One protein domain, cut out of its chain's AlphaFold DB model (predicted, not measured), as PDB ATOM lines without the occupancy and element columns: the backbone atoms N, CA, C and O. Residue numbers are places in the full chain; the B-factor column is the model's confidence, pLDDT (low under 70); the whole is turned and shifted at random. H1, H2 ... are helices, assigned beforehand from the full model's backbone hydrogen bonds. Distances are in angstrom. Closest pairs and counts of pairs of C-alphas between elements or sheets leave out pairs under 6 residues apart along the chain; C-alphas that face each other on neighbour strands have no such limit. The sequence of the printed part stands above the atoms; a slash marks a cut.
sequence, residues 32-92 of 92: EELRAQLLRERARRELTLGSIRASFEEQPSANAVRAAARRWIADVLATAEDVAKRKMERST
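AT A GLANCE: This is residues 32 to 92 of the 92 residues of an uncharacterized protein of Streptomyces candidus (UniProt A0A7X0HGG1). Two long straight helices, H1 and H2, make an open V: they meet near the link that joins them, and their far arms stick out free, residues 32 to 51 and residues 73 to 92. The printed part has 61 residues with two named helices, H1 then H2, and no named strand; the class is all helix. It is only just extended, close to loose, with a radius of gyration of the C-alphas of 16.0 A, and flat, spanning 45 by 34 by 10 A.

HOW THE PARTS SIT: H1, residues 32 to 57, touches H2, residues 62 to 90, with residues 56 to 57 alone, and H2 touches it with residues 65 to 69 alone. Their closest C-alphas, those of Phe 56 and Val 65, are 5.4 A apart. The two form a helical hairpin, running opposite ways at a steep tilt of 39 degrees. In H1 and H2 every O i to N i+4 pair is within hydrogen-bond range.

IN THESE COORDINATES: H1 begins at C-alpha 32, (9.023, -8.709, 197.789), and measures 37.3 A from first to last C-alpha. H2 measures 42.5 A and ends at C-alpha 90, (-17.355, -3.283, 182.726).

THE WHOLE: The C-alphas farthest apart, those of Pro 60 and Thr 92, are 47.4 A apart. The printed part has no cut, and the link from H1 to H2 is tight. Residue 92, the chain's last, is under 70 in pLDDT.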
ATOM      1  N   GLU A  32       8.376  -7.832 198.768       94.44
ATOM      2  CA  GLU A  32       9.023  -8.709 197.789       94.44
ATOM      3  C   GLU A  32       8.158  -8.906 196.540       94.44
ATOM      4  O   GLU A  32       8.645  -8.726 195.424       94.44
ATOM      5  N   GLU A  33       6.862  -9.170 196.714       92.94
ATOM      6  CA  GLU A  33       5.907  -9.300 195.609       92.94
ATOM      7  C   GLU A  33       5.817  -8.016 194.781       92.94
ATOM      8  O   GLU A  33       5.828  -8.070 193.546       92.94
ATOM      9  N   LEU A  34       5.803  -6.852 195.441       93.31
ATOM     10  CA  LEU A  34       5.808  -5.560 194.762       93.31
ATOM     11  C   LEU A  34       7.097  -5.357 193.957       93.31
ATOM     12  O   LEU A  34       7.042  -4.943 192.797       93.31
ATOM     13  N   ARG A  35       8.266  -5.683 194.527       93.88
ATOM     14  CA  ARG A  35       9.546  -5.621 193.797       93.88
ATOM     15  C   ARG A  35       9.538  -6.547 192.583       93.88
ATOM     16  O   ARG A  35       9.909  -6.113 191.494       93.88
ATOM     17  N   ALA A  36       9.075  -7.784 192.743       94.81
ATOM     18  CA  ALA A  36       8.969  -8.744 191.650       94.81
ATOM     19  C   ALA A  36       7.993  -8.271 190.558       94.81
ATOM     20  O   ALA A  36       8.251  -8.455 189.367       94.81
ATOM     21  N   GLN A  37       6.877  -7.635 190.928       93.25
ATOM     22  CA  GLN A  37       5.959  -7.011 189.975       93.25
ATOM     23  C   GLN A  37       6.637  -5.869 189.211       93.25
ATOM     24  O   GLN A  37       6.600  -5.858 187.983       93.25
ATOM     25  N   LEU A  38       7.307  -4.951 189.908       94.25
ATOM     26  CA  LEU A  38       8.009  -3.832 189.279       94.25
ATOM     27  C   LEU A  38       9.103  -4.304 188.315       94.25
ATOM     28  O   LEU A  38       9.236  -3.745 187.228       94.25
ATOM     29  N   LEU A  39       9.864  -5.339 188.679       96.44
ATOM     30  CA  LEU A  39      10.877  -5.930 187.804       96.44
ATOM     31  C   LEU A  39      10.258  -6.538 186.542       96.44
ATOM     32  O   LEU A  39      10.752  -6.287 185.445       96.44
ATOM     33  N   ARG A  40       9.150  -7.276 186.673       95.75
ATOM     34  CA  ARG A  40       8.430  -7.839 185.518       95.75
ATOM     35  C   ARG A  40       7.905  -6.753 184.582       95.75
ATOM     36  O   ARG A  40       8.052  -6.880 183.367       95.75
ATOM     37  N   GLU A  41       7.326  -5.687 185.126       95.25
ATOM     38  CA  GLU A  41       6.832  -4.565 184.320       95.25
ATOM     39  C   GLU A  41       7.980  -3.815 183.626       95.25
ATOM     40  O   GLU A  41       7.871  -3.479 182.446       95.25
ATOM     41  N   ARG A  42       9.118  -3.621 184.307       95.88
ATOM     42  CA  ARG A  42      10.326  -3.038 183.699       95.88
ATOM     43  C   ARG A  42      10.859  -3.893 182.555       95.88
ATOM     44  O   ARG A  42      11.027  -3.368 181.459       95.88
ATOM     45  N   ALA A  43      11.032  -5.195 182.775       96.75
ATOM     46  CA  ALA A  43      11.509  -6.117 181.747       96.75
ATOM     47  C   ALA A  43      10.589  -6.114 180.516       96.75
ATOM     48  O   ALA A  43      11.051  -6.013 179.382       96.75
ATOM     49  N   ARG A  44       9.266  -6.138 180.723       97.19
ATOM     50  CA  ARG A  44       8.295  -6.056 179.623       97.19
ATOM     51  C   ARG A  44       8.409  -4.746 178.850       97.19
ATOM     52  O   ARG A  44       8.368  -4.748 177.618       97.19
ATOM     53  N   ARG A  45       8.549  -3.628 179.562       95.06
ATOM     54  CA  ARG A  45       8.708  -2.311 178.945       95.06
ATOM     55  C   ARG A  45       9.986  -2.237 178.112       95.06
ATOM     56  O   ARG A  45       9.946  -1.718 177.001       95.06
ATOM     57  N   GLU A  46      11.094  -2.755 178.627       97.62
ATOM     58  CA  GLU A  46      12.377  -2.785 177.920       97.62
ATOM     59  C   GLU A  46      12.305  -3.618 176.641       97.62
ATOM     60  O   GLU A  46      12.695  -3.127 175.583       97.62
ATOM     61  N   LEU A  47      11.716  -4.817 176.704       97.44
ATOM     62  CA  LEU A  47      11.493  -5.655 175.522       97.44
ATOM     63  C   LEU A  47      10.655  -4.928 174.462       97.44
ATOM     64  O   LEU A  47      11.024  -4.899 173.291       97.44
ATOM     65  N   THR A  48       9.568  -4.278 174.884       96.81
ATOM     66  CA  THR A  48       8.679  -3.533 173.978       96.81
ATOM     67  C   THR A  48       9.418  -2.386 173.285       96.81
ATOM     68  O   THR A  48       9.302  -2.207 172.073       96.81
ATOM     69  N   LEU A  49      10.214  -1.616 174.032       96.81
ATOM     70  CA  LEU A  49      11.015  -0.536 173.454       96.81
ATOM     71  C   LEU A  49      12.113  -1.054 172.522       96.81
ATOM     72  O   LEU A  49      12.403  -0.398 171.525       96.81
ATOM     73  N   GLY A  50      12.692  -2.220 172.818       98.12
ATOM     74  CA  GLY A  50      13.626  -2.902 171.923       98.12
ATOM     75  C   GLY A  50      12.996  -3.205 170.564       98.12
ATOM     76  O   GLY A  50      13.574  -2.867 169.535       98.12
ATOM     77  N   SER A  51      11.774  -3.746 170.549       96.88
ATOM     78  CA  SER A  51      11.038  -4.019 169.307       96.88
ATOM     79  C   SER A  51      10.701  -2.749 168.520       96.88
ATOM     80  O   SER A  51      10.855  -2.720 167.301       96.88
ATOM     81  N   ILE A  52      10.284  -1.676 169.201       97.06
ATOM     82  CA  ILE A  52      10.007  -0.387 168.546       97.06
ATOM     83  C   ILE A  52      11.291   0.198 167.942       97.06
ATOM     84  O   ILE A  52      11.271   0.691 166.814       97.06
ATOM     85  N   ARG A  53      12.419   0.113 168.659       98.12
ATOM     86  CA  ARG A  53      13.722   0.546 168.138       98.12
ATOM     87  C   ARG A  53      14.108  -0.241 166.886       98.12
ATOM     88  O   ARG A  53      14.444   0.397 165.895       98.12
ATOM     89  N   ALA A  54      14.004  -1.569 166.905       98.06
ATOM     90  CA  ALA A  54      14.306  -2.400 165.738       98.06
ATOM     91  C   ALA A  54      13.461  -1.988 164.516       98.06
ATOM     92  O   ALA A  54      13.993  -1.765 163.433       98.06
ATOM     93  N   SER A  55      12.161  -1.737 164.716       97.06
ATOM     94  CA  SER A  55      11.272  -1.233 163.658       97.06
ATOM     95  C   SER A  55      11.720   0.120 163.079       97.06
ATOM     96  O   SER A  55      11.521   0.386 161.891       97.06
ATOM     97  N   PHE A  56      12.326   0.994 163.889       98.31
ATOM     98  CA  PHE A  56      12.887   2.261 163.414       98.31
ATOM     99  C   PHE A  56      14.210   2.083 162.668       98.31
ATOM    100  O   PHE A  56      14.448   2.802 161.701       98.31
ATOM    101  N   GLU A  57      15.049   1.138 163.085       98.38
ATOM    102  CA  GLU A  57      16.331   0.835 162.435       98.38
ATOM    103  C   GLU A  57      16.147   0.258 161.023       98.38
ATOM    104  O   GLU A  57      16.966   0.515 160.146       98.38
ATOM    105  N   GLU A  58      15.035  -0.432 160.763       97.75
ATOM    106  CA  GLU A  58      14.665  -0.944 159.433       97.75
ATOM    107  C   GLU A  58      14.253   0.152 158.431       97.75
ATOM    108  O   GLU A  58      14.104  -0.110 157.236       97.75
ATOM    109  N   GLN A  59      14.025   1.390 158.884       98.31
ATOM    110  CA  GLN A  59      13.513   2.443 158.011       98.31
ATOM    111  C   GLN A  59      14.605   2.987 157.071       98.31
ATOM    112  O   GLN A  59      15.709   3.300 157.511       98.31
ATOM    113  N   PRO A  60      14.289   3.243 155.789       97.88
ATOM    114  CA  PRO A  60      15.289   3.609 154.780       97.88
ATOM    115  C   PRO A  60      15.827   5.045 154.905       97.88
ATOM    116  O   PRO A  60      16.742   5.430 154.184       97.88
ATOM    117  N   SER A  61      15.228   5.889 155.754       98.38
ATOM    118  CA  SER A  61      15.652   7.283 155.935       98.38
ATOM    119  C   SER A  61      15.161   7.879 157.253       98.38
ATOM    120  O   SER A  61      14.163   7.439 157.825       98.38
ATOM    121  N   ALA A  62      15.779   8.980 157.687       98.38
ATOM    122  CA  ALA A  62      15.346   9.722 158.873       98.38
ATOM    123  C   ALA A  62      13.887  10.220 158.785       98.38
ATOM    124  O   ALA A  62      13.185  10.299 159.793       98.38
ATOM    125  N   ASN A  63      13.402  10.550 157.584       98.44
ATOM    126  CA  ASN A  63      12.006  10.950 157.396       98.44
ATOM    127  C   ASN A  63      11.052   9.761 157.554       98.44
ATOM    128  O   ASN A  63       9.998   9.916 158.174       98.44
ATOM    129  N   ALA A  64      11.447   8.579 157.072       98.25
ATOM    130  CA  ALA A  64      10.702   7.344 157.289       98.25
ATOM    131  C   ALA A  64      10.660   6.961 158.780       98.25
ATOM    132  O   ALA A  64       9.581   6.644 159.276       98.25
ATOM    133  N   VAL A  65      11.762   7.127 159.527       98.62
ATOM    134  CA  VAL A  65      11.785   6.965 160.997       98.62
ATOM    135  C   VAL A  65      10.762   7.879 161.671       98.62
ATOM    136  O   VAL A  65       9.929   7.418 162.447       98.62
ATOM    137  N   ARG A  66      10.765   9.181 161.352       98.50
ATOM    138  CA  ARG A  66       9.811  10.139 161.943       98.50
ATOM    139  C   ARG A  66       8.361   9.803 161.593       98.50
ATOM    140  O   ARG A  66       7.477   9.975 162.429       98.50
ATOM    141  N   ALA A  67       8.103   9.345 160.368       98.31
ATOM    142  CA  ALA A  67       6.777   8.897 159.956       98.31
ATOM    143  C   ALA A  67       6.342   7.633 160.715       98.31
ATOM    144  O   ALA A  67       5.219   7.587 161.213       98.31
ATOM    145  N   ALA A  68       7.233   6.651 160.866       98.00
ATOM    146  CA  ALA A  68       6.989   5.447 161.653       98.00
ATOM    147  C   ALA A  68       6.717   5.772 163.129       98.00
ATOM    148  O   ALA A  68       5.755   5.259 163.691       98.00
ATOM    149  N   ALA A  69       7.487   6.683 163.730       98.12
ATOM    150  CA  ALA A  69       7.289   7.110 165.112       98.12
ATOM    151  C   ALA A  69       5.908   7.745 165.339       98.12
ATOM    152  O   ALA A  69       5.237   7.425 166.316       98.12
ATOM    153  N   ARG A  70       5.446   8.604 164.418       98.38
ATOM    154  CA  ARG A  70       4.098   9.192 164.502       98.38
ATOM    155  C   ARG A  70       2.993   8.137 164.442       98.38
ATOM    156  O   ARG A  70       2.033   8.251 165.194       98.38
ATOM    157  N   ARG A  71       3.139   7.120 163.584       97.81
ATOM    158  CA  ARG A  71       2.188   5.997 163.504       97.81
ATOM    159  C   ARG A  71       2.140   5.220 164.817       97.81
ATOM    160  O   ARG A  71       1.073   5.106 165.397       97.81
ATOM    161  N   TRP A  72       3.300   4.835 165.349       97.44
ATOM    162  CA  TRP A  72       3.388   4.162 166.646       97.44
ATOM    163  C   TRP A  72       2.717   4.947 167.779       97.44
ATOM    164  O   TRP A  72       2.013   4.359 168.595       97.44
ATOM    165  N   ILE A  73       2.905   6.270 167.834       98.00
ATOM    166  CA  ILE A  73       2.236   7.116 168.833       98.00
ATOM    167  C   ILE A  73       0.713   7.047 168.669       98.00
ATOM    168  O   ILE A  73       0.010   6.863 169.660       98.00
ATOM    169  N   ALA A  74       0.207   7.171 167.439       98.31
ATOM    170  CA  ALA A  74      -1.225   7.088 167.169       98.31
ATOM    171  C   ALA A  74      -1.804   5.716 167.563       98.31
ATOM    172  O   ALA A  74      -2.819   5.664 168.254       98.31
ATOM    173  N   ASP A  75      -1.124   4.625 167.207       97.94
ATOM    174  CA  ASP A  75      -1.568   3.257 167.493       97.94
ATOM    175  C   ASP A  75      -1.593   2.964 169.002       97.94
ATOM    176  O   ASP A  75      -2.540   2.362 169.519       97.94
ATOM    177  N   VAL A  76      -0.576   3.426 169.739       97.00
ATOM    178  CA  VAL A  76      -0.510   3.287 171.203       97.00
ATOM    179  C   VAL A  76      -1.639   4.062 171.876       97.00
ATOM    180  O   VAL A  76      -2.278   3.531 172.785       97.00
ATOM    181  N   LEU A  77      -1.904   5.295 171.433       98.12
ATOM    182  CA  LEU A  77      -2.993   6.109 171.974       98.12
ATOM    183  C   LEU A  77      -4.356   5.471 171.697       98.12
ATOM    184  O   LEU A  77      -5.139   5.304 172.627       98.12
ATOM    185  N   ALA A  78      -4.612   5.036 170.460       98.19
ATOM    186  CA  ALA A  78      -5.851   4.346 170.105       98.19
ATOM    187  C   ALA A  78      -6.058   3.079 170.952       98.19
ATOM    188  O   ALA A  78      -7.125   2.870 171.527       98.19
ATOM    189  N   THR A  79      -5.002   2.279 171.124       98.06
ATOM    190  CA  THR A  79      -5.042   1.081 171.973       98.06
ATOM    191  C   THR A  79      -5.353   1.426 173.433       98.06
ATOM    192  O   THR A  79      -6.094   0.698 174.099       98.06
ATOM    193  N   ALA A  80      -4.791   2.521 173.953       97.56
ATOM    194  CA  ALA A  80      -5.035   2.969 175.321       97.56
ATOM    195  C   ALA A  80      -6.496   3.397 175.531       97.56
ATOM    196  O   ALA A  80      -7.114   2.955 176.502       97.56
ATOM    197  N   GLU A  81      -7.055   4.178 174.604       98.25
ATOM    198  CA  GLU A  81      -8.461   4.598 174.623       98.25
ATOM    199  C   GLU A  81      -9.409   3.393 174.564       98.25
ATOM    200  O   GLU A  81     -10.324   3.269 175.380       98.25
ATOM    201  N   ASP A  82      -9.134   2.430 173.685       98.12
ATOM    202  CA  ASP A  82      -9.914   1.197 173.581       98.12
ATOM    203  C   ASP A  82      -9.904   0.385 174.885       98.12
ATOM    204  O   ASP A  82     -10.930  -0.149 175.322       98.12
ATOM    205  N   VAL A  83      -8.744   0.271 175.541       97.62
ATOM    206  CA  VAL A  83      -8.632  -0.394 176.848       97.62
ATOM    207  C   VAL A  83      -9.404   0.376 177.919       97.62
ATOM    208  O   VAL A  83     -10.070  -0.255 178.745       97.62
ATOM    209  N   ALA A  84      -9.313   1.707 177.930       97.06
ATOM    210  CA  ALA A  84     -10.007   2.556 178.894       97.06
ATOM    211  C   ALA A  84     -11.528   2.420 178.756       97.06
ATOM    212  O   ALA A  84     -12.206   2.110 179.739       97.06
ATOM    213  N   LYS A  85     -12.046   2.514 177.528       96.81
ATOM    214  CA  LYS A  85     -13.465   2.329 177.211       96.81
ATOM    215  C   LYS A  85     -13.993   0.982 177.709       96.81
ATOM    216  O   LYS A  85     -14.962   0.942 178.464       96.81
ATOM    217  N   ARG A  86     -13.291  -0.118 177.407       96.31
ATOM    218  CA  ARG A  86     -13.672  -1.466 177.876       96.31
ATOM    219  C   ARG A  86     -13.697  -1.602 179.400       96.31
ATOM    220  O   ARG A  86     -14.423  -2.440 179.936       96.31
ATOM    221  N   LYS A  87     -12.864  -0.844 180.119       92.56
ATOM    222  CA  LYS A  87     -12.877  -0.836 181.591       92.56
ATOM    223  C   LYS A  87     -14.080  -0.071 182.138       92.56
ATOM    224  O   LYS A  87     -14.676  -0.529 183.112       92.56
ATOM    225  N   MET A  88     -14.446   1.045 181.512       89.88
ATOM    226  CA  MET A  88     -15.630   1.825 181.887       89.88
ATOM    227  C   MET A  88     -16.918   1.021 181.686       89.88
ATOM    228  O   MET A  88     -17.710   0.905 182.615       89.88
ATOM    229  N   GLU A  89     -17.074   0.369 180.533       88.50
ATOM    230  CA  GLU A  89     -18.242  -0.472 180.216       88.50
ATOM    231  C   GLU A  89     -18.408  -1.653 181.183       88.50
ATOM    232  O   GLU A  89     -19.522  -2.053 181.478       88.50
ATOM    233  N   ARG A  90     -17.311  -2.203 181.720       78.31
ATOM    234  CA  ARG A  90     -17.355  -3.283 182.726       78.31
ATOM    235  C   ARG A  90     -17.766  -2.797 184.119       78.31
ATOM    236  O   ARG A  90     -18.093  -3.611 184.977       78.31
ATOM    237  N   SER A  91     -17.648  -1.498 184.364       70.44
ATOM    238  CA  SER A  91     -17.916  -0.880 185.665       70.44
ATOM    239  C   SER A  91     -19.331  -0.295 185.752       70.44
ATOM    240  O   SER A  91     -19.678   0.257 186.794       70.44
ATOM    241  N   THR A  92     -20.108  -0.400 184.668       53.59
ATOM    242  CA  THR A  92     -21.496   0.064 184.532       53.59
ATOM    243  C   THR A  92     -22.417  -1.144 184.421       53.59
ATOM    244  O   THR A  92     -23.525  -1.085 184.991       53.59
TER     245      THR A  92